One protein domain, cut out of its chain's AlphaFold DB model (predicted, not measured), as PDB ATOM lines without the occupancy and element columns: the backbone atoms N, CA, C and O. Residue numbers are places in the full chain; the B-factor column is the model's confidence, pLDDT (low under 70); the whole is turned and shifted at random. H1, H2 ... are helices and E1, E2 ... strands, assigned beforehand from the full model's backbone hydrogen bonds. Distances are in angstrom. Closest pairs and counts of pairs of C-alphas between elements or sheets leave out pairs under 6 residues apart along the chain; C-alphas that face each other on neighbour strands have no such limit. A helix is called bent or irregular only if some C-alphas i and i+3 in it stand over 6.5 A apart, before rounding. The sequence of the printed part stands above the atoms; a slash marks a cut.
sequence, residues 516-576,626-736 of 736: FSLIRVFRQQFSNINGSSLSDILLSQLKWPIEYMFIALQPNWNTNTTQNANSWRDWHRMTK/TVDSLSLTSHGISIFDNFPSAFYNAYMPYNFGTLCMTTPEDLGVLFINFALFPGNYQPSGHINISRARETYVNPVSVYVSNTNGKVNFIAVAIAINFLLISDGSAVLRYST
ATOM      1  N   PHE A 516     135.430  -7.153  81.015       89.25
ATOM      2  CA  PHE A 516     136.401  -7.895  80.217       89.25
ATOM      3  C   PHE A 516     135.716  -8.836  79.223       89.25
ATOM      4  O   PHE A 516     134.590  -9.281  79.435       89.25
ATOM      5  N   SER A 517     136.433  -9.188  78.158       90.31
ATOM      6  CA  SER A 517     136.012 -10.201  77.188       90.31
ATOM      7  C   SER A 517     137.015 -11.350  77.152       90.31
ATOM      8  O   SER A 517     138.225 -11.125  77.219       90.31
ATOM      9  N   LEU A 518     136.526 -12.587  77.071       93.19
ATOM     10  CA  LEU A 518     137.380 -13.751  76.848       93.19
ATOM     11  C   LEU A 518     137.728 -13.826  75.363       93.19
ATOM     12  O   LEU A 518     136.846 -13.821  74.508       93.19
ATOM     13  N   ILE A 519     139.015 -13.937  75.059       93.44
ATOM     14  CA  ILE A 519     139.520 -13.962  73.688       93.44
ATOM     15  C   ILE A 519     140.426 -15.170  73.453       93.44
ATOM     16  O   ILE A 519     140.933 -15.789  74.393       93.44
ATOM     17  N   ARG A 520     140.630 -15.491  72.175       93.56
ATOM     18  CA  ARG A 520     141.503 -16.570  71.710       93.56
ATOM     19  C   ARG A 520     142.593 -15.999  70.828       93.56
ATOM     20  O   ARG A 520     142.310 -15.221  69.935       93.56
ATOM     21  N   VAL A 521     143.827 -16.374  71.085       93.19
ATOM     22  CA  VAL A 521     144.992 -15.703  70.507       93.19
ATOM     23  C   VAL A 521     145.996 -16.743  70.057       93.19
ATOM     24  O   VAL A 521     146.165 -17.782  70.711       93.19
ATOM     25  N   PHE A 522     146.639 -16.485  68.924       94.62
ATOM     26  CA  PHE A 522     147.586 -17.414  68.334       94.62
ATOM     27  C   PHE A 522     148.906 -17.372  69.101       94.62
ATOM     28  O   PHE A 522     149.482 -16.318  69.387       94.62
ATOM     29  N   ARG A 523     149.416 -18.558  69.430       93.31
ATOM     30  CA  ARG A 523     150.768 -18.747  69.954       93.31
ATOM     31  C   ARG A 523     151.469 -19.799  69.131       93.31
ATOM     32  O   ARG A 523     150.916 -20.858  68.870       93.31
ATOM     33  N   GLN A 524     152.667 -19.478  68.671       93.19
ATOM     34  CA  GLN A 524     153.358 -20.297  67.692       93.19
ATOM     35  C   GLN A 524     154.782 -20.563  68.154       93.19
ATOM     36  O   GLN A 524     155.383 -19.711  68.801       93.19
ATOM     37  N   GLN A 525     155.299 -21.739  67.811       92.81
ATOM     38  CA  GLN A 525     156.694 -22.102  67.995       92.81
ATOM     39  C   GLN A 525     157.223 -22.750  66.724       92.81
ATOM     40  O   GLN A 525     156.607 -23.669  66.183       92.81
ATOM     41  N   PHE A 526     158.391 -22.282  66.291       91.06
ATOM     42  CA  PHE A 526     159.108 -22.810  65.140       91.06
ATOM     43  C   PHE A 526     160.517 -23.196  65.561       91.06
ATOM     44  O   PHE A 526     161.240 -22.385  66.144       91.06
ATOM     45  N   SER A 527     160.916 -24.425  65.255       88.94
ATOM     46  CA  SER A 527     162.295 -24.871  65.421       88.94
ATOM     47  C   SER A 527     162.714 -25.726  64.235       88.94
ATOM     48  O   SER A 527     161.980 -26.594  63.771       88.94
ATOM     49  N   ASN A 528     163.908 -25.464  63.716       88.31
ATOM     50  CA  ASN A 528     164.484 -26.276  62.656       88.31
ATOM     51  C   ASN A 528     165.249 -27.441  63.293       88.31
ATOM     52  O   ASN A 528     166.130 -27.224  64.128       88.31
ATOM     53  N   ILE A 529     164.906 -28.666  62.913       85.94
ATOM     54  CA  ILE A 529     165.513 -29.891  63.419       85.94
ATOM     55  C   ILE A 529     166.417 -30.452  62.321       85.94
ATOM     56  O   ILE A 529     165.955 -30.913  61.277       85.94
ATOM     57  N   ASN A 530     167.725 -30.402  62.579       77.19
ATOM     58  CA  ASN A 530     168.779 -30.802  61.641       77.19
ATOM     59  C   ASN A 530     169.531 -32.080  62.070       77.19
ATOM     60  O   ASN A 530     170.641 -32.314  61.598       77.19
ATOM     61  N   GLY A 531     168.960 -32.880  62.976       67.44
ATOM     62  CA  GLY A 531     169.578 -34.097  63.513       67.44
ATOM     63  C   GLY A 531     169.173 -35.378  62.780       67.44
ATOM     64  O   GLY A 531     168.125 -35.435  62.142       67.44
ATOM     65  N   SER A 532     169.997 -36.421  62.913       67.81
ATOM     66  CA  SER A 532     169.703 -37.787  62.447       67.81
ATOM     67  C   SER A 532     168.736 -38.546  63.368       67.81
ATOM     68  O   SER A 532     168.254 -39.614  63.010       67.81
ATOM     69  N   SER A 533     168.448 -38.020  64.561       70.50
ATOM     70  CA  SER A 533     167.460 -38.554  65.501       70.50
ATOM     71  C   SER A 533     166.615 -37.424  66.088       70.50
ATOM     72  O   SER A 533     167.086 -36.295  66.249       70.50
ATOM     73  N   LEU A 534     165.349 -37.727  66.390       81.25
ATOM     74  CA  LEU A 534     164.453 -36.802  67.079       81.25
ATOM     75  C   LEU A 534     164.708 -36.866  68.586       81.25
ATOM     76  O   LEU A 534     164.675 -37.941  69.179       81.25
ATOM     77  N   SER A 535     164.967 -35.706  69.182       80.00
ATOM     78  CA  SER A 535     164.980 -35.507  70.630       80.00
ATOM     79  C   SER A 535     163.667 -34.876  71.088       80.00
ATOM     80  O   SER A 535     162.974 -34.240  70.291       80.00
ATOM     81  N   ASP A 536     163.382 -34.975  72.382       87.31
ATOM     82  CA  ASP A 536     162.258 -34.302  73.032       87.31
ATOM     83  C   ASP A 536     162.272 -32.790  72.746       87.31
ATOM     84  O   ASP A 536     163.301 -32.115  72.871       87.31
ATOM     85  N   ILE A 537     161.123 -32.248  72.336       90.94
ATOM     86  CA  ILE A 537     160.978 -30.848  71.924       90.94
ATOM     87  C   ILE A 537     160.235 -30.082  73.015       90.94
ATOM     88  O   ILE A 537     159.042 -30.288  73.231       90.94
ATOM     89  N   LEU A 538     160.921 -29.147  73.674       91.50
ATOM     90  CA  LEU A 538     160.326 -28.282  74.694       91.50
ATOM     91  C   LEU A 538     159.442 -27.188  74.070       91.50
ATOM     92  O   LEU A 538     159.905 -26.415  73.229       91.50
ATOM     93  N   LEU A 539     158.201 -27.049  74.545       90.69
ATOM     94  CA  LEU A 539     157.256 -25.997  74.140       90.69
ATOM     95  C   LEU A 539     157.473 -24.681  74.913       90.69
ATOM     96  O   LEU A 539     156.625 -24.239  75.685       90.69
ATOM     97  N   SER A 540     158.624 -24.037  74.722       87.75
ATOM     98  CA  SER A 540     159.038 -22.849  75.487       87.75
ATOM     99  C   SER A 540     158.327 -21.544  75.100       87.75
ATOM    100  O   SER A 540     158.240 -20.622  75.919       87.75
ATOM    101  N   GLN A 541     157.815 -21.431  73.869       85.81
ATOM    102  CA  GLN A 541     157.174 -20.197  73.376       85.81
ATOM    103  C   GLN A 541     155.677 -20.121  73.723       85.81
ATOM    104  O   GLN A 541     155.055 -19.064  73.595       85.81
ATOM    105  N   LEU A 542     155.090 -21.215  74.215       87.44
ATOM    106  CA  LEU A 542     153.673 -21.292  74.549       87.44
ATOM    107  C   LEU A 542     153.454 -20.991  76.038       87.44
ATOM    108  O   LEU A 542     153.577 -21.855  76.895       87.44
ATOM    109  N   LYS A 543     153.144 -19.733  76.364       80.62
ATOM    110  CA  LYS A 543     153.122 -19.248  77.760       80.62
ATOM    111  C   LYS A 543     151.734 -19.081  78.374       80.62
ATOM    112  O   LYS A 543     151.643 -18.696  79.533       80.62
ATOM    113  N   TRP A 544     150.658 -19.311  77.633       88.38
ATOM    114  CA  TRP A 544     149.281 -19.042  78.075       88.38
ATOM    115  C   TRP A 544     148.471 -20.339  78.205       88.38
ATOM    116  O   TRP A 544     148.931 -21.371  77.723       88.38
ATOM    117  N   PRO A 545     147.299 -20.334  78.870       92.62
ATOM    118  CA  PRO A 545     146.418 -21.499  78.897       92.62
ATOM    119  C   PRO A 545     145.988 -21.890  77.480       92.62
ATOM    120  O   PRO A 545     145.430 -21.063  76.766       92.62
ATOM    121  N   ILE A 546     146.248 -23.131  77.075       94.12
ATOM    122  CA  ILE A 546     146.020 -23.617  75.710       94.12
ATOM    123  C   ILE A 546     144.777 -24.485  75.677       94.12
ATOM    124  O   ILE A 546     144.643 -25.414  76.471       94.12
ATOM    125  N   GLU A 547     143.881 -24.191  74.745       94.56
ATOM    126  CA  GLU A 547     142.668 -24.977  74.524       94.56
ATOM    127  C   GLU A 547     142.940 -26.160  73.589       94.56
ATOM    128  O   GLU A 547     142.570 -27.295  73.877       94.56
ATOM    129  N   TYR A 548     143.651 -25.900  72.493       94.56
ATOM    130  CA  TYR A 548     144.124 -26.903  71.545       94.56
ATOM    131  C   TYR A 548     145.348 -26.382  70.789       94.56
ATOM    132  O   TYR A 548     145.612 -25.174  70.745       94.56
ATOM    133  N   MET A 549     146.102 -27.294  70.181       94.81
ATOM    134  CA  MET A 549     147.232 -26.954  69.325       94.81
ATOM    135  C   MET A 549     147.355 -27.893  68.129       94.81
ATOM    136  O   MET A 549     146.968 -29.060  68.180       94.81
ATOM    137  N   PHE A 550     147.931 -27.367  67.057       95.62
ATOM    138  CA  PHE A 550     148.317 -28.094  65.862       95.62
ATOM    139  C   PHE A 550     149.819 -28.326  65.894       95.62
ATOM    140  O   PHE A 550     150.578 -27.377  66.105       95.62
ATOM    141  N   ILE A 551     150.239 -29.564  65.661       95.12
ATOM    142  CA  ILE A 551     151.648 -29.939  65.564       95.12
ATOM    143  C   ILE A 551     151.914 -30.536  64.189       95.12
ATOM    144  O   ILE A 551     151.118 -31.322  63.679       95.12
ATOM    145  N   ALA A 552     153.040 -30.166  63.590       94.75
ATOM    146  CA  ALA A 552     153.517 -30.745  62.345       94.75
ATOM    147  C   ALA A 552     155.049 -30.794  62.300       94.75
ATOM    148  O   ALA A 552     155.730 -29.915  62.834       94.75
ATOM    149  N   LEU A 553     155.581 -31.810  61.613       93.31
ATOM    150  CA  LEU A 553     156.983 -31.889  61.199       93.31
ATOM    151  C   LEU A 553     157.052 -31.734  59.682       93.31
ATOM    152  O   LEU A 553     156.918 -32.710  58.945       93.31
ATOM    153  N   GLN A 554     157.251 -30.510  59.204       93.00
ATOM    154  CA  GLN A 554     157.308 -30.241  57.772       93.00
ATOM    155  C   GLN A 554     158.715 -30.525  57.216       93.00
ATOM    156  O   GLN A 554     159.681 -29.961  57.721       93.00
ATOM    157  N   PRO A 555     158.879 -31.315  56.142       91.69
ATOM    158  CA  PRO A 555     160.173 -31.466  55.478       91.69
ATOM    159  C   PRO A 555     160.698 -30.144  54.909       91.69
ATOM    160  O   PRO A 555     160.006 -29.494  54.126       91.69
ATOM    161  N   ASN A 556     161.962 -29.797  55.176       88.06
ATOM    162  CA  ASN A 556     162.583 -28.585  54.609       88.06
ATOM    163  C   ASN A 556     162.662 -28.641  53.073       88.06
ATOM    164  O   ASN A 556     162.734 -27.614  52.407       88.06
ATOM    165  N   TRP A 557     162.618 -29.848  52.500       86.44
ATOM    166  CA  TRP A 557     162.502 -30.063  51.058       86.44
ATOM    167  C   TRP A 557     161.264 -29.384  50.454       86.44
ATOM    168  O   TRP A 557     161.311 -28.923  49.317       86.44
ATOM    169  N   ASN A 558     160.154 -29.310  51.190       89.31
ATOM    170  CA  ASN A 558     158.892 -28.796  50.660       89.31
ATOM    171  C   ASN A 558     158.967 -27.295  50.337       89.31
ATOM    172  O   ASN A 558     158.334 -26.852  49.380       89.31
ATOM    173  N   THR A 559     159.767 -26.528  51.083       84.44
ATOM    174  CA  THR A 559     159.920 -25.073  50.913       84.44
ATOM    175  C   THR A 559     161.208 -24.666  50.189       84.44
ATOM    176  O   THR A 559     161.371 -23.492  49.864       84.44
ATOM    177  N   ASN A 560     162.116 -25.608  49.910       81.50
ATOM    178  CA  ASN A 560     163.379 -25.339  49.219       81.50
ATOM    179  C   ASN A 560     163.174 -25.269  47.698       81.50
ATOM    180  O   ASN A 560     163.111 -26.298  47.026       81.50
ATOM    181  N   THR A 561     163.105 -24.060  47.148       70.38
ATOM    182  CA  THR A 561     162.839 -23.817  45.719       70.38
ATOM    183  C   THR A 561     164.015 -24.159  44.813       70.38
ATOM    184  O   THR A 561     163.801 -24.499  43.656       70.38
ATOM    185  N   THR A 562     165.247 -24.140  45.331       70.44
ATOM    186  CA  THR A 562     166.450 -24.495  44.562       70.44
ATOM    187  C   THR A 562     166.534 -25.996  44.287       70.44
ATOM    188  O   THR A 562     167.059 -26.410  43.262       70.44
ATOM    189  N   GLN A 563     166.038 -26.827  45.208       74.38
ATOM    190  CA  GLN A 563     166.118 -28.287  45.086       74.38
ATOM    191  C   GLN A 563     164.780 -28.935  44.710       74.38
ATOM    192  O   GLN A 563     164.771 -29.982  44.061       74.38
ATOM    193  N   ASN A 564     163.652 -28.337  45.106       79.19
ATOM    194  CA  ASN A 564     162.320 -28.858  44.834       79.19
ATOM    195  C   ASN A 564     161.591 -28.041  43.760       79.19
ATOM    196  O   ASN A 564     160.907 -27.057  44.058       79.19
ATOM    197  N   ALA A 565     161.624 -28.548  42.527       76.56
ATOM    198  CA  ALA A 565     160.826 -28.032  41.411       76.56
ATOM    199  C   ALA A 565     159.302 -28.066  41.681       76.56
ATOM    200  O   ALA A 565     158.541 -27.302  41.098       76.56
ATOM    201  N   ASN A 566     158.826 -28.921  42.597       85.38
ATOM    202  CA  ASN A 566     157.405 -29.017  42.960       85.38
ATOM    203  C   ASN A 566     157.043 -28.231  44.233       85.38
ATOM    204  O   ASN A 566     155.954 -28.411  44.780       85.38
ATOM    205  N   SER A 567     157.920 -27.338  44.702       85.06
ATOM    206  CA  SER A 567     157.660 -26.503  45.887       85.06
ATOM    207  C   SER A 567     156.392 -25.648  45.753       85.06
ATOM    208  O   SER A 567     155.716 -25.416  46.750       85.06
ATOM    209  N   TRP A 568     155.985 -25.281  44.532       86.69
ATOM    210  CA  TRP A 568     154.720 -24.583  44.249       86.69
ATOM    211  C   TRP A 568     153.469 -25.301  44.779       86.69
ATOM    212  O   TRP A 568     152.487 -24.645  45.122       86.69
ATOM    213  N   ARG A 569     153.514 -26.633  44.867       90.12
ATOM    214  CA  ARG A 569     152.462 -27.501  45.411       90.12
ATOM    215  C   ARG A 569     152.780 -27.935  46.841       90.12
ATOM    216  O   ARG A 569     151.899 -27.996  47.690       90.12
ATOM    217  N   ASP A 570     154.042 -28.263  47.106       91.81
ATOM    218  CA  ASP A 570     154.434 -28.944  48.342       91.81
ATOM    219  C   ASP A 570     154.556 -27.997  49.551       91.81
ATOM    220  O   ASP A 570     154.502 -28.468  50.686       91.81
ATOM    221  N   TRP A 571     154.699 -26.679  49.345       91.06
ATOM    222  CA  TRP A 571     155.028 -25.717  50.410       91.06
ATOM    223  C   TRP A 571     154.051 -25.708  51.600       91.06
ATOM    224  O   TRP A 571     154.464 -25.411  52.721       91.06
ATOM    225  N   HIS A 572     152.769 -26.023  51.382       93.00
ATOM    226  CA  HIS A 572     151.730 -26.060  52.426       93.00
ATOM    227  C   HIS A 572     151.475 -27.469  52.977       93.00
ATOM    228  O   HIS A 572     150.672 -27.645  53.899       93.00
ATOM    229  N   ARG A 573     152.134 -28.487  52.412       94.06
ATOM    230  CA  ARG A 573     152.025 -29.878  52.853       94.06
ATOM    231  C   ARG A 573     152.957 -30.115  54.034       94.06
ATOM    232  O   ARG A 573     154.132 -29.736  53.995       94.06
ATOM    233  N   MET A 574     152.436 -30.781  55.059       94.44
ATOM    234  CA  MET A 574     153.203 -31.173  56.250       94.44
ATOM    235  C   MET A 574     153.796 -32.582  56.140       94.44
ATOM    236  O   MET A 574     154.526 -33.030  57.016       94.44
ATOM    237  N   THR A 575     153.503 -33.271  55.042       93.19
ATOM    238  CA  THR A 575     154.029 -34.582  54.654       93.19
ATOM    239  C   THR A 575     155.106 -34.462  53.582       93.19
ATOM    240  O   THR A 575     155.173 -33.466  52.852       93.19
ATOM    241  N   LYS A 576     155.935 -35.500  53.421       90.88
ATOM    242  CA  LYS A 576     156.820 -35.598  52.256       90.88
ATOM    243  C   LYS A 576     156.006 -36.062  51.051       90.88
ATOM    244  O   LYS A 576     155.432 -37.143  51.068       90.88
ATOM    245  N   THR A 626     155.291 -37.748  58.120       91.00
ATOM    246  CA  THR A 626     156.581 -37.495  58.773       91.00
ATOM    247  C   THR A 626     156.574 -37.861  60.247       91.00
ATOM    248  O   THR A 626     157.646 -37.974  60.823       91.00
ATOM    249  N   VAL A 627     155.408 -38.044  60.866       92.19
ATOM    250  CA  VAL A 627     155.266 -38.472  62.263       92.19
ATOM    251  C   VAL A 627     154.517 -39.796  62.282       92.19
ATOM    252  O   VAL A 627     153.425 -39.891  61.719       92.19
ATOM    253  N   ASP A 628     155.085 -40.796  62.948       92.94
ATOM    254  CA  ASP A 628     154.473 -42.118  63.101       92.94
ATOM    255  C   ASP A 628     153.653 -42.190  64.386       92.94
ATOM    256  O   ASP A 628     152.493 -42.599  64.371       92.94
ATOM    257  N   SER A 629     154.231 -41.719  65.491       94.12
ATOM    258  CA  SER A 629     153.565 -41.594  66.783       94.12
ATOM    259  C   SER A 629     154.040 -40.354  67.532       94.12
ATOM    260  O   SER A 629     155.089 -39.777  67.233       94.12
ATOM    261  N   LEU A 630     153.234 -39.908  68.487       94.50
ATOM    262  CA  LEU A 630     153.489 -38.708  69.272       94.50
ATOM    263  C   LEU A 630     153.144 -38.987  70.730       94.50
ATOM    264  O   LEU A 630     152.107 -39.582  71.011       94.50
ATOM    265  N   SER A 631     153.976 -38.508  71.649       94.50
ATOM    266  CA  SER A 631     153.606 -38.384  73.058       94.50
ATOM    267  C   SER A 631     153.763 -36.943  73.531       94.50
ATOM    268  O   SER A 631     154.585 -36.178  73.014       94.50
ATOM    269  N   LEU A 632     152.925 -36.560  74.492       94.12
ATOM    270  CA  LEU A 632     152.939 -35.246  75.122       94.12
ATOM    271  C   LEU A 632     153.130 -35.435  76.621       94.12
ATOM    272  O   LEU A 632     152.243 -35.960  77.302       94.12
ATOM    273  N   THR A 633     154.256 -34.956  77.135       92.88
ATOM    274  CA  THR A 633     154.570 -35.005  78.561       92.88
ATOM    275  C   THR A 633     154.579 -33.598  79.143       92.88
ATOM    276  O   THR A 633     154.999 -32.636  78.502       92.88
ATOM    277  N   SER A 634     154.070 -33.446  80.360       90.56
ATOM    278  CA  SER A 634     154.083 -32.179  81.086       90.56
ATOM    279  C   SER A 634     154.408 -32.454  82.546       90.56
ATOM    280  O   SER A 634     153.747 -33.286  83.170       90.56
ATOM    281  N   HIS A 635     155.447 -31.807  83.085       88.56
ATOM    282  CA  HIS A 635     155.970 -32.067  84.438       88.56
ATOM    283  C   HIS A 635     156.238 -33.557  84.715       88.56
ATOM    284  O   HIS A 635     155.885 -34.084  85.769       88.56
ATOM    285  N   GLY A 636     156.789 -34.271  83.730       85.88
ATOM    286  CA  GLY A 636     157.070 -35.709  83.827       85.88
ATOM    287  C   GLY A 636     155.846 -36.633  83.763       85.88
ATOM    288  O   GLY A 636     156.018 -37.850  83.776       85.88
ATOM    289  N   ILE A 637     154.622 -36.101  83.656       90.88
ATOM    290  CA  ILE A 637     153.396 -36.893  83.482       90.88
ATOM    291  C   ILE A 637     153.049 -36.957  81.993       90.88
ATOM    292  O   ILE A 637     152.953 -35.926  81.324       90.88
ATOM    293  N   SER A 638     152.833 -38.166  81.474       92.06
ATOM    294  CA  SER A 638     152.330 -38.369  80.112       92.06
ATOM    295  C   SER A 638     150.845 -38.003  80.048       92.06
ATOM    296  O   SER A 638     150.008 -38.682  80.641       92.06
ATOM    297  N   ILE A 639     150.524 -36.896  79.373       92.88
ATOM    298  CA  ILE A 639     149.139 -36.462  79.122       92.88
ATOM    299  C   ILE A 639     148.558 -37.275  77.974       92.88
ATOM    300  O   ILE A 639     147.438 -37.773  78.055       92.88
ATOM    301  N   PHE A 640     149.344 -37.402  76.908       95.00
ATOM    302  CA  PHE A 640     149.068 -38.327  75.831       95.00
ATOM    303  C   PHE A 640     150.243 -39.280  75.706       95.00
ATOM    304  O   PHE A 640     151.366 -38.850  75.432       95.00
ATOM    305  N   ASP A 641     149.954 -40.562  75.901       93.81
ATOM    306  CA  ASP A 641     150.911 -41.628  75.652       93.81
ATOM    307  C   ASP A 641     151.135 -41.813  74.146       93.81
ATOM    308  O   ASP A 641     150.401 -41.239  73.347       93.81
ATOM    309  N   ASN A 642     152.160 -42.577  73.773       94.19
ATOM    310  CA  ASN A 642     152.690 -42.771  72.421       94.19
ATOM    311  C   ASN A 642     151.657 -43.303  71.396       94.19
ATOM    312  O   ASN A 642     151.740 -44.440  70.927       94.19
ATOM    313  N   PHE A 643     150.679 -42.478  71.030       96.12
ATOM    314  CA  PHE A 643     149.603 -42.810  70.108       96.12
ATOM    315  C   PHE A 643     150.052 -42.614  68.656       96.12
ATOM    316  O   PHE A 643     150.841 -41.708  68.367       96.12
ATOM    317  N   PRO A 644     149.529 -43.424  67.717       96.38
ATOM    318  CA  PRO A 644     149.839 -43.278  66.299       96.38
ATOM    319  C   PRO A 644     149.329 -41.939  65.752       96.38
ATOM    320  O   PRO A 644     148.307 -41.419  66.198       96.38
ATOM    321  N   SER A 645     149.983 -41.400  64.727       94.31
ATOM    322  CA  SER A 645     149.629 -40.110  64.118       94.31
ATOM    323  C   SER A 645     148.180 -40.043  63.623       94.31
ATOM    324  O   SER A 645     147.535 -39.004  63.765       94.31
ATOM    325  N   ALA A 646     147.617 -41.162  63.156       94.81
ATOM    326  CA  ALA A 646     146.209 -41.271  62.763       94.81
ATOM    327  C   ALA A 646     145.220 -40.934  63.899       94.81
ATOM    328  O   ALA A 646     144.127 -40.429  63.634       94.81
ATOM    329  N   PHE A 647     145.597 -41.155  65.164       96.38
ATOM    330  CA  PHE A 647     144.781 -40.767  66.315       96.38
ATOM    331  C   PHE A 647     144.602 -39.243  66.385       96.38
ATOM    332  O   PHE A 647     143.484 -38.751  66.527       96.38
ATOM    333  N   TYR A 648     145.683 -38.485  66.208       96.06
ATOM    334  CA  TYR A 648     145.642 -37.020  66.248       96.06
ATOM    335  C   TYR A 648     145.170 -36.389  64.938       96.06
ATOM    336  O   TYR A 648     144.603 -35.301  64.955       96.06
ATOM    337  N   ASN A 649     145.425 -37.034  63.799       95.31
ATOM    338  CA  ASN A 649     145.071 -36.515  62.479       95.31
ATOM    339  C   ASN A 649     143.605 -36.794  62.113       95.31
ATOM    340  O   ASN A 649     142.912 -35.890  61.661       95.31
ATOM    341  N   ALA A 650     143.119 -38.020  62.333       94.12
ATOM    342  CA  ALA A 650     141.782 -38.435  61.913       94.12
ATOM    343  C   ALA A 650     140.801 -38.523  63.089       94.12
ATOM    344  O   ALA A 650     139.745 -37.890  63.059       94.12
ATOM    345  N   TYR A 651     141.144 -39.270  64.146       95.75
ATOM    346  CA  TYR A 651     140.194 -39.564  65.228       95.75
ATOM    347  C   TYR A 651     139.849 -38.335  66.079       95.75
ATOM    348  O   TYR A 651     138.671 -38.070  66.318       95.75
ATOM    349  N   MET A 652     140.849 -37.563  66.515       94.38
ATOM    350  CA  MET A 652     140.623 -36.377  67.346       94.38
ATOM    351  C   MET A 652     139.717 -35.344  66.652       94.38
ATOM    352  O   MET A 652     138.719 -34.941  67.256       94.38
ATOM    353  N   PRO A 653     139.968 -34.946  65.388       93.88
ATOM    354  CA  PRO A 653     139.068 -34.029  64.702       93.88
ATOM    355  C   PRO A 653     137.689 -34.619  64.423       93.88
ATOM    356  O   PRO A 653     136.700 -33.910  64.569       93.88
ATOM    357  N   TYR A 654     137.605 -35.907  64.083       93.50
ATOM    358  CA  TYR A 654     136.325 -36.578  63.856       93.50
ATOM    359  C   TYR A 654     135.449 -36.599  65.119       93.50
ATOM    360  O   TYR A 654     134.261 -36.293  65.055       93.50
ATOM    361  N   ASN A 655     136.035 -36.919  66.276       93.88
ATOM    362  CA  ASN A 655     135.298 -37.053  67.529       93.88
ATOM    363  C   ASN A 655     134.929 -35.698  68.160       93.88
ATOM    364  O   ASN A 655     133.825 -35.539  68.676       93.88
ATOM    365  N   PHE A 656     135.842 -34.718  68.136       92.31
ATOM    366  CA  PHE A 656     135.667 -33.440  68.845       92.31
ATOM    367  C   PHE A 656     135.271 -32.264  67.940       92.31
ATOM    368  O   PHE A 656     134.824 -31.234  68.438       92.31
ATOM    369  N   GLY A 657     135.428 -32.389  66.621       78.19
ATOM    370  CA  GLY A 657     135.247 -31.290  65.670       78.19
ATOM    371  C   GLY A 657     133.812 -30.837  65.429       78.19
ATOM    372  O   GLY A 657     133.592 -29.719  64.957       78.19
ATOM    373  N   THR A 658     132.825 -31.652  65.812       79.50
ATOM    374  CA  THR A 658     131.394 -31.408  65.555       79.50
ATOM    375  C   THR A 658     131.151 -30.944  64.104       79.50
ATOM    376  O   THR A 658     131.685 -31.546  63.182       79.50
ATOM    377  N   LEU A 659     130.356 -29.894  63.869       79.69
ATOM    378  CA  LEU A 659     130.083 -29.349  62.528       79.69
ATOM    379  C   LEU A 659     131.050 -28.226  62.114       79.69
ATOM    380  O   LEU A 659     130.980 -27.742  60.986       79.69
ATOM    381  N   CYS A 660     131.912 -27.776  63.027       80.19
ATOM    382  CA  CYS A 660     132.752 -26.594  62.834       80.19
ATOM    383  C   CYS A 660     134.152 -26.930  62.307       80.19
ATOM    384  O   CYS A 660     134.828 -26.040  61.796       80.19
ATOM    385  N   MET A 661     134.584 -28.188  62.439       87.75
ATOM    386  CA  MET A 661     135.922 -28.639  62.068       87.75
ATOM    387  C   MET A 661     135.856 -29.871  61.155       87.75
ATOM    388  O   MET A 661     135.030 -30.759  61.350       87.75
ATOM    389  N   THR A 662     136.737 -29.931  60.162       90.44
ATOM    390  CA  THR A 662     136.904 -31.051  59.233       90.44
ATOM    391  C   THR A 662     138.122 -31.888  59.579       90.44
ATOM    392  O   THR A 662     139.141 -31.374  60.042       90.44
ATOM    393  N   THR A 663     138.048 -33.187  59.291       93.38
ATOM    394  CA  THR A 663     139.230 -34.053  59.256       93.38
ATOM    395  C   THR A 663     140.112 -33.652  58.065       93.38
ATOM    396  O   THR A 663     139.606 -33.629  56.939       93.38
ATOM    397  N   PRO A 664     141.394 -33.316  58.276       93.75
ATOM    398  CA  PRO A 664     142.271 -32.808  57.228       93.75
ATOM    399  C   PRO A 664     142.649 -33.903  56.220       93.75
ATOM    400  O   PRO A 664     142.884 -35.048  56.591       93.75
ATOM    401  N   GLU A 665     142.795 -33.538  54.944       92.06
ATOM    402  CA  GLU A 665     143.340 -34.440  53.910       92.06
ATOM    403  C   GLU A 665     144.862 -34.648  54.043       92.06
ATOM    404  O   GLU A 665     145.425 -35.613  53.529       92.06
ATOM    405  N   ASP A 666     145.560 -33.711  54.689       94.31
ATOM    406  CA  ASP A 666     147.005 -33.781  54.895       94.31
ATOM    407  C   ASP A 666     147.329 -34.609  56.140       94.31
ATOM    408  O   ASP A 666     147.057 -34.191  57.266       94.31
ATOM    409  N   LEU A 667     147.960 -35.763  55.930       92.81
ATOM    410  CA  LEU A 667     148.295 -36.730  56.982       92.81
ATOM    411  C   LEU A 667     149.369 -36.226  57.965       92.81
ATOM    412  O   LEU A 667     149.589 -36.834  59.008       92.81
ATOM    413  N   GLY A 668     150.072 -35.139  57.632       92.50
ATOM    414  CA  GLY A 668     151.213 -34.627  58.399       92.50
ATOM    415  C   GLY A 668     150.845 -33.616  59.483       92.50
ATOM    416  O   GLY A 668     151.730 -33.131  60.185       92.50
ATOM    417  N   VAL A 669     149.562 -33.259  59.600       94.00
ATOM    418  CA  VAL A 669     149.082 -32.303  60.602       94.00
ATOM    419  C   VAL A 669     148.394 -33.039  61.737       94.00
ATOM    420  O   VAL A 669     147.473 -33.812  61.506       94.00
ATOM    421  N   LEU A 670     148.786 -32.758  62.971       96.06
ATOM    422  CA  LEU A 670     148.273 -33.432  64.158       96.06
ATOM    423  C   LEU A 670     147.487 -32.440  65.011       96.06
ATOM    424  O   LEU A 670     147.989 -31.360  65.324       96.06
ATOM    425  N   PHE A 671     146.261 -32.800  65.387       96.12
ATOM    426  CA  PHE A 671     145.416 -32.004  66.270       96.12
ATOM    427  C   PHE A 671     145.469 -32.552  67.696       96.12
ATOM    428  O   PHE A 671     145.063 -33.685  67.961       96.12
ATOM    429  N   ILE A 672     145.962 -31.732  68.625       95.50
ATOM    430  CA  ILE A 672     146.008 -32.048  70.052       95.50
ATOM    431  C   ILE A 672     144.987 -31.178  70.768       95.50
ATOM    432  O   ILE A 672     145.077 -29.949  70.759       95.50
ATOM    433  N   ASN A 673     144.029 -31.836  71.407       95.25
ATOM    434  CA  ASN A 673     142.886 -31.193  72.028       95.25
ATOM    435  C   ASN A 673     142.921 -31.336  73.555       95.25
ATOM    436  O   ASN A 673     143.162 -32.429  74.066       95.25
ATOM    437  N   PHE A 674     142.617 -30.251  74.271       95.12
ATOM    438  CA  PHE A 674     142.462 -30.236  75.731       95.12
ATOM    439  C   PHE A 674     141.059 -29.793  76.175       95.12
ATOM    440  O   PHE A 674     140.825 -29.609  77.371       95.12
ATOM    441  N   ALA A 675     140.130 -29.606  75.233       94.12
ATOM    442  CA  ALA A 675     138.778 -29.114  75.473       94.12
ATOM    443  C   ALA A 675     137.712 -30.093  74.962       94.12
ATOM    444  O   ALA A 675     137.899 -30.764  73.953       94.12
ATOM    445  N   LEU A 676     136.556 -30.165  75.626       93.75
ATOM    446  CA  LEU A 676     135.458 -31.030  75.163       93.75
ATOM    447  C   LEU A 676     134.801 -30.512  73.872       93.75
ATOM    448  O   LEU A 676     134.323 -31.301  73.065       93.75
ATOM    449  N   PHE A 677     134.796 -29.193  73.676       93.25
ATOM    450  CA  PHE A 677     134.171 -28.505  72.549       93.25
ATOM    451  C   PHE A 677     135.132 -27.460  71.954       93.25
ATOM    452  O   PHE A 677     134.971 -26.263  72.224       93.25
ATOM    453  N   PRO A 678     136.149 -27.880  71.179       91.94
ATOM    454  CA  PRO A 678     137.088 -26.952  70.557       91.94
ATOM    455  C   PRO A 678     136.363 -25.988  69.607       91.94
ATOM    456  O   PRO A 678     135.533 -26.390  68.795       91.94
ATOM    457  N   GLY A 679     136.676 -24.694  69.711       85.31
ATOM    458  CA  GLY A 679     136.108 -23.633  68.867       85.31
ATOM    459  C   GLY A 679     134.826 -22.985  69.400       85.31
ATOM    460  O   GLY A 679     134.501 -21.868  68.992       85.31
ATOM    461  N   ASN A 680     134.125 -23.608  70.353       90.25
ATOM    462  CA  ASN A 680     132.973 -22.976  70.999       90.25
ATOM    463  C   ASN A 680     133.413 -21.808  71.883       90.25
ATOM    464  O   ASN A 680     134.432 -21.880  72.560       90.25
ATOM    465  N   TYR A 681     132.619 -20.733  71.937       91.12
ATOM    466  CA  TYR A 681     132.990 -19.560  72.735       91.12
ATOM    467  C   TYR A 681     133.218 -19.909  74.213       91.12
ATOM    468  O   TYR A 681     134.251 -19.530  74.767       91.12
ATOM    469  N   GLN A 682     132.291 -20.670  74.804       92.88
ATOM    470  CA  GLN A 682     132.376 -21.130  76.187       92.88
ATOM    471  C   GLN A 682     133.544 -22.118  76.355       92.88
ATOM    472  O   GLN A 682     133.517 -23.183  75.734       92.88
ATOM    473  N   PRO A 683     134.536 -21.822  77.217       93.25
ATOM    474  CA  PRO A 683     135.642 -22.736  77.470       93.25
ATOM    475  C   PRO A 683     135.150 -24.058  78.060       93.25
ATOM    476  O   PRO A 683     134.317 -24.070  78.969       93.25
ATOM    477  N   SER A 684     135.701 -25.164  77.571       94.75
ATOM    478  CA  SER A 684     135.315 -26.525  77.978       94.75
ATOM    479  C   SER A 684     136.508 -27.412  78.359       94.75
ATOM    480  O   SER A 684     136.377 -28.628  78.470       94.75
ATOM    481  N   GLY A 685     137.670 -26.794  78.566       95.00
ATOM    482  CA  GLY A 685     138.920 -27.422  78.987       95.00
ATOM    483  C   GLY A 685     140.120 -26.610  78.496       95.00
ATOM    484  O   GLY A 685     140.009 -25.872  77.520       95.00
ATOM    485  N   HIS A 686     141.233 -26.661  79.223       93.56
ATOM    486  CA  HIS A 686     142.506 -26.068  78.813       93.56
ATOM    487  C   HIS A 686     143.657 -26.690  79.605       93.56
ATOM    488  O   HIS A 686     143.479 -27.119  80.746       93.56
ATOM    489  N   ILE A 687     144.861 -26.656  79.037       91.12
ATOM    490  CA  ILE A 687     146.106 -26.963  79.739       91.12
ATOM    491  C   ILE A 687     146.853 -25.669  80.065       91.12
ATOM    492  O   ILE A 687     147.028 -24.795  79.219       91.12
ATOM    493  N   ASN A 688     147.307 -25.518  81.308       86.19
ATOM    494  CA  ASN A 688     148.025 -24.318  81.721       86.19
ATOM    495  C   ASN A 688     149.549 -24.469  81.568       86.19
ATOM    496  O   ASN A 688     150.243 -24.829  82.520       86.19
ATOM    497  N   ILE A 689     150.071 -24.104  80.393       83.44
ATOM    498  CA  ILE A 689     151.515 -24.174  80.102       83.44
ATOM    499  C   ILE A 689     152.309 -23.057  80.810       83.44
ATOM    500  O   ILE A 689     153.490 -23.218  81.095       83.44
ATOM    501  N   SER A 690     151.662 -21.968  81.251       71.62
ATOM    502  CA  SER A 690     152.338 -20.910  82.035       71.62
ATOM    503  C   SER A 690     152.932 -21.428  83.354       71.62
ATOM    504  O   SER A 690     154.007 -21.001  83.785       71.62
ATOM    505  N   ARG A 691     152.220 -22.370  83.991       65.56
ATOM    506  CA  ARG A 691     152.647 -23.069  85.210       65.56
ATOM    507  C   ARG A 691     153.467 -24.313  84.875       65.56
ATOM    508  O   ARG A 691     154.337 -24.689  85.653       65.56
ATOM    509  N   ALA A 692     153.205 -24.925  83.722       60.88
ATOM    510  CA  ALA A 692     153.932 -26.067  83.193       60.88
ATOM    511  C   ALA A 692     155.034 -25.681  82.215       60.88
ATOM    512  O   ALA A 692     154.971 -25.971  81.024       60.88
ATOM    513  N   ARG A 693     156.083 -25.059  82.772       67.75
ATOM    514  CA  ARG A 693     157.307 -24.667  82.051       67.75
ATOM    515  C   ARG A 693     158.075 -25.852  81.449       67.75
ATOM    516  O   ARG A 693     158.971 -25.632  80.644       67.75
ATOM    517  N   GLU A 694     157.708 -27.076  81.814       84.62
ATOM    518  CA  GLU A 694     158.280 -28.333  81.338       84.62
ATOM    519  C   GLU A 694     157.210 -29.134  80.592       84.62
ATOM    520  O   GLU A 694     156.684 -30.117  81.108       84.62
ATOM    521  N   THR A 695     156.832 -28.677  79.396       90.25
ATOM    522  CA  THR A 695     155.932 -29.427  78.507       90.25
ATOM    523  C   THR A 695     156.678 -29.803  77.235       90.25
ATOM    524  O   THR A 695     157.121 -28.919  76.498       90.25
ATOM    525  N   TYR A 696     156.811 -31.103  76.990       92.62
ATOM    526  CA  TYR A 696     157.589 -31.666  75.896       92.62
ATOM    527  C   TYR A 696     156.699 -32.434  74.928       92.62
ATOM    528  O   TYR A 696     155.764 -33.140  75.316       92.62
ATOM    529  N   VAL A 697     157.024 -32.286  73.652       93.38
ATOM    530  CA  VAL A 697     156.467 -33.068  72.558       93.38
ATOM    531  C   VAL A 697     157.546 -34.031  72.108       93.38
ATOM    532  O   VAL A 697     158.627 -33.601  71.701       93.38
ATOM    533  N   ASN A 698     157.229 -35.320  72.145       93.00
ATOM    534  CA  ASN A 698     158.172 -36.390  71.856       93.00
ATOM    535  C   ASN A 698     157.661 -37.156  70.621       93.00
ATOM    536  O   ASN A 698     156.901 -38.122  70.761       93.00
ATOM    537  N   PRO A 699     157.971 -36.670  69.399       91.88
ATOM    538  CA  PRO A 699     157.572 -37.315  68.157       91.88
ATOM    539  C   PRO A 699     158.520 -38.459  67.786       91.88
ATOM    540  O   PRO A 699     159.741 -38.323  67.866       91.88
ATOM    541  N   VAL A 700     157.955 -39.552  67.278       91.50
ATOM    542  CA  VAL A 700     158.696 -40.635  66.622       91.50
ATOM    543  C   VAL A 700     158.519 -40.496  65.110       91.50
ATOM    544  O   VAL A 700     157.405 -40.312  64.619       91.50
ATOM    545  N   SER A 701     159.629 -40.554  64.370       90.25
ATOM    546  CA  SER A 701     159.650 -40.409  62.912       90.25
ATOM    547  C   SER A 701     160.692 -41.312  62.269       90.25
ATOM    548  O   SER A 701     161.898 -41.098  62.431       90.25
ATOM    549  N   VAL A 702     160.224 -42.245  61.446       87.25
ATOM    550  CA  VAL A 702     161.054 -43.049  60.542       87.25
ATOM    551  C   VAL A 702     161.643 -42.188  59.413       87.25
ATOM    552  O   VAL A 702     162.726 -42.469  58.897       87.25
ATOM    553  N   TYR A 703     160.963 -41.102  59.028       86.94
ATOM    554  CA  TYR A 703     161.445 -40.195  57.984       86.94
ATOM    555  C   TYR A 703     162.748 -39.495  58.394       86.94
ATOM    556  O   TYR A 703     163.727 -39.524  57.640       86.94
ATOM    557  N   VAL A 704     162.773 -38.891  59.587       84.44
ATOM    558  CA  VAL A 704     163.949 -38.155  60.085       84.44
ATOM    559  C   VAL A 704     165.131 -39.106  60.288       84.44
ATOM    560  O   VAL A 704     166.235 -38.780  59.850       84.44
ATOM    561  N   SER A 705     164.888 -40.302  60.846       77.38
ATOM    562  CA  SER A 705     165.941 -41.290  61.115       77.38
ATOM    563  C   SER A 705     166.600 -41.845  59.852       77.38
ATOM    564  O   SER A 705     167.818 -41.990  59.805       77.38
ATOM    565  N   ASN A 706     165.817 -42.149  58.813       71.19
ATOM    566  CA  ASN A 706     166.334 -42.853  57.635       71.19
ATOM    567  C   ASN A 706     166.963 -41.925  56.595       71.19
ATOM    568  O   ASN A 706     167.837 -42.347  55.842       71.19
ATOM    569  N   THR A 707     166.503 -40.675  56.507       66.88
ATOM    570  CA  THR A 707     166.920 -39.759  55.431       66.88
ATOM    571  C   THR A 707     167.904 -38.682  55.885       66.88
ATOM    572  O   THR A 707     168.267 -37.829  55.074       66.88
ATOM    573  N   ASN A 708     168.323 -38.684  57.166       65.44
ATOM    574  CA  ASN A 708     168.890 -37.498  57.831       65.44
ATOM    575  C   ASN A 708     168.036 -36.256  57.514       65.44
ATOM    576  O   ASN A 708     168.533 -35.181  57.154       65.44
ATOM    577  N   GLY A 709     166.718 -36.470  57.525       71.00
ATOM    578  CA  GLY A 709     165.745 -35.577  56.928       71.00
ATOM    579  C   GLY A 709     165.610 -34.320  57.765       71.00
ATOM    580  O   GLY A 709     165.051 -34.362  58.855       71.00
ATOM    581  N   LYS A 710     166.082 -33.189  57.238       85.25
ATOM    582  CA  LYS A 710     165.887 -31.882  57.874       85.25
ATOM    583  C   LYS A 710     164.400 -31.524  57.858       85.25
ATOM    584  O   LYS A 710     163.791 -31.478  56.780       85.25
ATOM    585  N   VAL A 711     163.834 -31.259  59.030       89.81
ATOM    586  CA  VAL A 711     162.418 -30.909  59.202       89.81
ATOM    587  C   VAL A 711     162.264 -29.632  60.022       89.81
ATOM    588  O   VAL A 711     163.060 -29.342  60.913       89.81
ATOM    589  N   ASN A 712     161.208 -28.882  59.746       90.56
ATOM    590  CA  ASN A 712     160.746 -27.769  60.552       90.56
ATOM    591  C   ASN A 712     159.654 -28.281  61.492       90.56
ATOM    592  O   ASN A 712     158.600 -28.739  61.043       90.56
ATOM    593  N   PHE A 713     159.897 -28.188  62.794       93.06
ATOM    594  CA  PHE A 713     158.860 -28.362  63.796       93.06
ATOM    595  C   PHE A 713     158.009 -27.102  63.870       93.06
ATOM    596  O   PHE A 713     158.522 -25.988  64.021       93.06
ATOM    597  N   ILE A 714     156.701 -27.306  63.757       94.56
ATOM    598  CA  ILE A 714     155.688 -26.263  63.762       94.56
ATOM    599  C   ILE A 714     154.674 -26.622  64.841       94.56
ATOM    600  O   ILE A 714     153.997 -27.644  64.737       94.56
ATOM    601  N   ALA A 715     154.539 -25.758  65.844       95.06
ATOM    602  CA  ALA A 715     153.442 -25.812  66.801       95.06
ATOM    603  C   ALA A 715     152.631 -24.516  66.718       95.06
ATOM    604  O   ALA A 715     153.180 -23.427  66.875       95.06
ATOM    605  N   VAL A 716     151.326 -24.632  66.478       95.88
ATOM    606  CA  VAL A 716     150.381 -23.507  66.465       95.88
ATOM    607  C   VAL A 716     149.292 -23.791  67.487       95.88
ATOM    608  O   VAL A 716     148.451 -24.658  67.284       95.88
ATOM    609  N   ALA A 717     149.307 -23.062  68.591       94.94
ATOM    610  CA  ALA A 717     148.371 -23.194  69.689       94.94
ATOM    611  C   ALA A 717     147.362 -22.048  69.718       94.94
ATOM    612  O   ALA A 717     147.698 -20.894  69.439       94.94
ATOM    613  N   ILE A 718     146.140 -22.375  70.130       94.75
ATOM    614  CA  ILE A 718     145.100 -21.401  70.444       94.75
ATOM    615  C   ILE A 718     145.026 -21.259  71.956       94.75
ATOM    616  O   ILE A 718     144.648 -22.184  72.681       94.75
ATOM    617  N   ALA A 719     145.439 -20.087  72.424       93.81
ATOM    618  CA  ALA A 719     145.496 -19.766  73.834       93.81
ATOM    619  C   ALA A 719     144.308 -18.904  74.261       93.81
ATOM    620  O   ALA A 719     143.860 -18.028  73.523       93.81
ATOM    621  N   ILE A 720     143.830 -19.129  75.482       93.56
ATOM    622  CA  ILE A 720     142.790 -18.331  76.126       93.56
ATOM    623  C   ILE A 720     143.447 -17.138  76.820       93.56
ATOM    624  O   ILE A 720     144.383 -17.293  77.609       93.56
ATOM    625  N   ASN A 721     142.921 -15.944  76.562       92.31
ATOM    626  CA  ASN A 721     143.300 -14.724  77.264       92.31
ATOM    627  C   ASN A 721     142.060 -13.863  77.550       92.31
ATOM    628  O   ASN A 721     140.950 -14.184  77.128       92.31
ATOM    629  N   PHE A 722     142.242 -12.770  78.284       91.56
ATOM    630  CA  PHE A 722     141.188 -11.809  78.582       91.56
ATOM    631  C   PHE A 722     141.600 -10.430  78.087       91.56
ATOM    632  O   PHE A 722     142.675  -9.947  78.444       91.56
ATOM    633  N   LEU A 723     140.727  -9.805  77.305       88.94
ATOM    634  CA  LEU A 723     140.827  -8.404  76.934       88.94
ATOM    635  C   LEU A 723     140.109  -7.577  77.996       88.94
ATOM    636  O   LEU A 723     138.886  -7.665  78.131       88.94
ATOM    637  N   LEU A 724     140.865  -6.802  78.769       86.38
ATOM    638  CA  LEU A 724     140.291  -5.840  79.704       86.38
ATOM    639  C   LEU A 724     139.836  -4.620  78.910       86.38
ATOM    640  O   LEU A 724     140.621  -4.055  78.150       86.38
ATOM    641  N   ILE A 725     138.568  -4.247  79.070       77.06
ATOM    642  CA  ILE A 725     137.969  -3.113  78.372       77.06
ATOM    643  C   ILE A 725     137.806  -1.995  79.396       77.06
ATOM    644  O   ILE A 725     137.009  -2.106  80.327       77.06
ATOM    645  N   SER A 726     138.574  -0.924  79.226       68.12
ATOM    646  CA  SER A 726     138.399   0.326  79.963       68.12
ATOM    647  C   SER A 726     138.429   1.503  78.997       68.12
ATOM    648  O   SER A 726     138.952   1.385  77.890       68.12
ATOM    649  N   ASP A 727     137.836   2.622  79.402       61.00
ATOM    650  CA  ASP A 727     137.791   3.827  78.578       61.00
ATOM    651  C   ASP A 727     139.219   4.291  78.238       61.00
ATOM    652  O   ASP A 727     140.019   4.587  79.127       61.00
ATOM    653  N   GLY A 728     139.565   4.257  76.949       63.88
ATOM    654  CA  GLY A 728     140.886   4.633  76.449       63.88
ATOM    655  C   GLY A 728     142.025   3.623  76.656       63.88
ATOM    656  O   GLY A 728     143.155   3.940  76.279       63.88
ATOM    657  N   SER A 729     141.792   2.421  77.207       67.00
ATOM    658  CA  SER A 729     142.827   1.374  77.220       67.00
ATOM    659  C   SER A 729     142.284  -0.053  77.103       67.00
ATOM    660  O   SER A 729     141.376  -0.471  77.831       67.00
ATOM    661  N   ALA A 730     142.917  -0.821  76.214       70.12
ATOM    662  CA  ALA A 730     142.708  -2.253  76.058       70.12
ATOM    663  C   ALA A 730     144.028  -2.993  76.282       70.12
ATOM    664  O   ALA A 730     145.010  -2.774  75.570       70.12
ATOM    665  N   VAL A 731     144.052  -3.860  77.292       78.44
ATOM    666  CA  VAL A 731     145.248  -4.612  77.690       78.44
ATOM    667  C   VAL A 731     144.877  -6.074  77.905       78.44
ATOM    668  O   VAL A 731     143.796  -6.396  78.408       78.44
ATOM    669  N   LEU A 732     145.781  -6.971  77.519       81.00
ATOM    670  CA  LEU A 732     145.649  -8.392  77.808       81.00
ATOM    671  C   LEU A 732     145.987  -8.666  79.267       81.00
ATOM    672  O   LEU A 732     147.040  -8.259  79.753       81.00
ATOM    673  N   ARG A 733     145.134  -9.426  79.956       77.38
ATOM    674  CA  ARG A 733     145.391  -9.812  81.349       77.38
ATOM    675  C   ARG A 733     146.670 -10.636  81.489       77.38
ATOM    676  O   ARG A 733     147.436 -10.425  82.424       77.38
ATOM    677  N   TYR A 734     146.879 -11.596  80.591       68.44
ATOM    678  CA  TYR A 734     148.149 -12.301  80.492       68.44
ATOM    679  C   TYR A 734     149.003 -11.571  79.455       68.44
ATOM    680  O   TYR A 734     148.948 -11.914  78.281       68.44
ATOM    681  N   SER A 735     149.753 -10.548  79.864       60.03
ATOM    682  CA  SER A 735     150.818  -9.942  79.055       60.03
ATOM    683  C   SER A 735     152.159 -10.520  79.506       60.03
ATOM    684  O   SER A 735     152.440 -10.542  80.705       60.03
ATOM    685  N   THR A 736     152.955 -11.044  78.575       50.47
ATOM    686  CA  THR A 736     154.321 -11.530  78.849       50.47
ATOM    687  C   THR A 736     155.354 -10.481  78.537       50.47
ATOM    688  O   THR A 736     155.166  -9.838  77.481       50.47
TER     689      THR A 736
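What this domain is: This is residues 516 to 576 and 626 to 736 of the 736 residues of the protein "Capsid_NCLDV domain-containing protein" of viral metagenome (UniProt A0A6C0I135). Picture a long, twisted ribbon of two strands, E1 and E7, widened along part of its length by E2 and then E5 into a larger sheet, with a smaller sheet, E4, E3 and E6, over one face of its E2 and E5 part, the two sheets only partly face to face. H2 lies beside E5, at the side of the larger sheet; the hairpin of E7 and E8 makes one far end of the long axis, and H1 and H3 are at the other end. The printed part has 172 residues with three named helices and eight named strands, in the order E1 E2 H1 E3 E4 H2 E5 E6 H3 E7 E8. The larger sheet is branched, and its neighbour pairs are antiparallel; the smaller runs E4, E3, E6, all antiparallel; the class is mixed, helices and strands. By its radius of gyration of the C-alphas, 17.3 A, the whole is compact, while its outline is elongated, spanning 55 by 35 by 34 A.

Where its parts are: Start in the larger sheet at C-alpha 516, at (136.401, -7.895, 80.217); from there E1, residues 516 to 529, runs 40.2 A. Then find E7, residues 711 to 726, the longest strand at 44.5 A, which ends with C-alpha 726 at (138.399, 0.326, 79.963). E8 is residues 729 to 732. E2, residues 545 to 555, measures 28.9 A and bends by 66 degrees at residue 548, and E5 is residues 669 to 673. The smaller sheet holds E3, residues 629 to 634, E4, residues 637 to 644, 18.7 A long, and E6, residues 695 to 700. Of the helices, H1 is residues 567 to 570, H2 is residues 645 to 656, 16.2 A long from C-alpha 645 at (149.629, -40.110, 64.118), and H3 is residues 702 to 707.

How they stand to each other: Look first at E7, which has E1 on one side and both E2 and E8 on the other side. E1 and E7 are antiparallel at 161 degrees, with N 519 and O 721 2.8 A apart. E2 and E7 are antiparallel at 155 degrees, with N 550 and O 716 at 2.8 A. The pairing is staggered: E2 pairs with residues 711 to 719 of E7, and E8 with residues 723 to 726. E7 and E8 form a hairpin, with N 724 and O 731 at 3.0 A. On the other side of E2 from E7 is E5, with N 551 and O 670 at 2.9 A. H2 stands at the level of this sheet, its height over the sheet 0.3 A; its closest C-alphas to E5 are those of Asn 649 and Leu 670, 4.8 A apart. In the smaller sheet E3 is the inner strand; E3 and E4 form a hairpin, with N 632 and O 640 at 2.9 A, and E3 and E6 have N 698 and O 631 at 2.9 A. Residues 537 to 538 pair antiparallel with residues 696 to 697 of E6. H2 only grazes the smaller sheet, with residues 645 to 648, and H3 only grazes the larger one, with residues 703 to 704. H1 is on neither sheet, and no helix touches another. H2 is irregular, but only just, with C-alphas 649 and 652 6.6 A apart. In H3 every O i to N i+4 pair is within hydrogen-bond range, in H2 6 of 8 are, and H1 is too short for such a pair.

The domain as a whole: The two C-alphas farthest apart are those of Asn 706 and Asp 727, at 58.6 A. Residues 577 to 625 are not printed, and C-alphas 576 and 626 stand 6.8 A apart across the cut. The links E1 to E2, E2 to H1, H2 to E5 and E5 to E6 are long. The mean pLDDT of the printed part is 87.5; look for values under 70 at residues 531 to 532, 691 to 693, 707 to 708, 726 to 729 and 734 to 736.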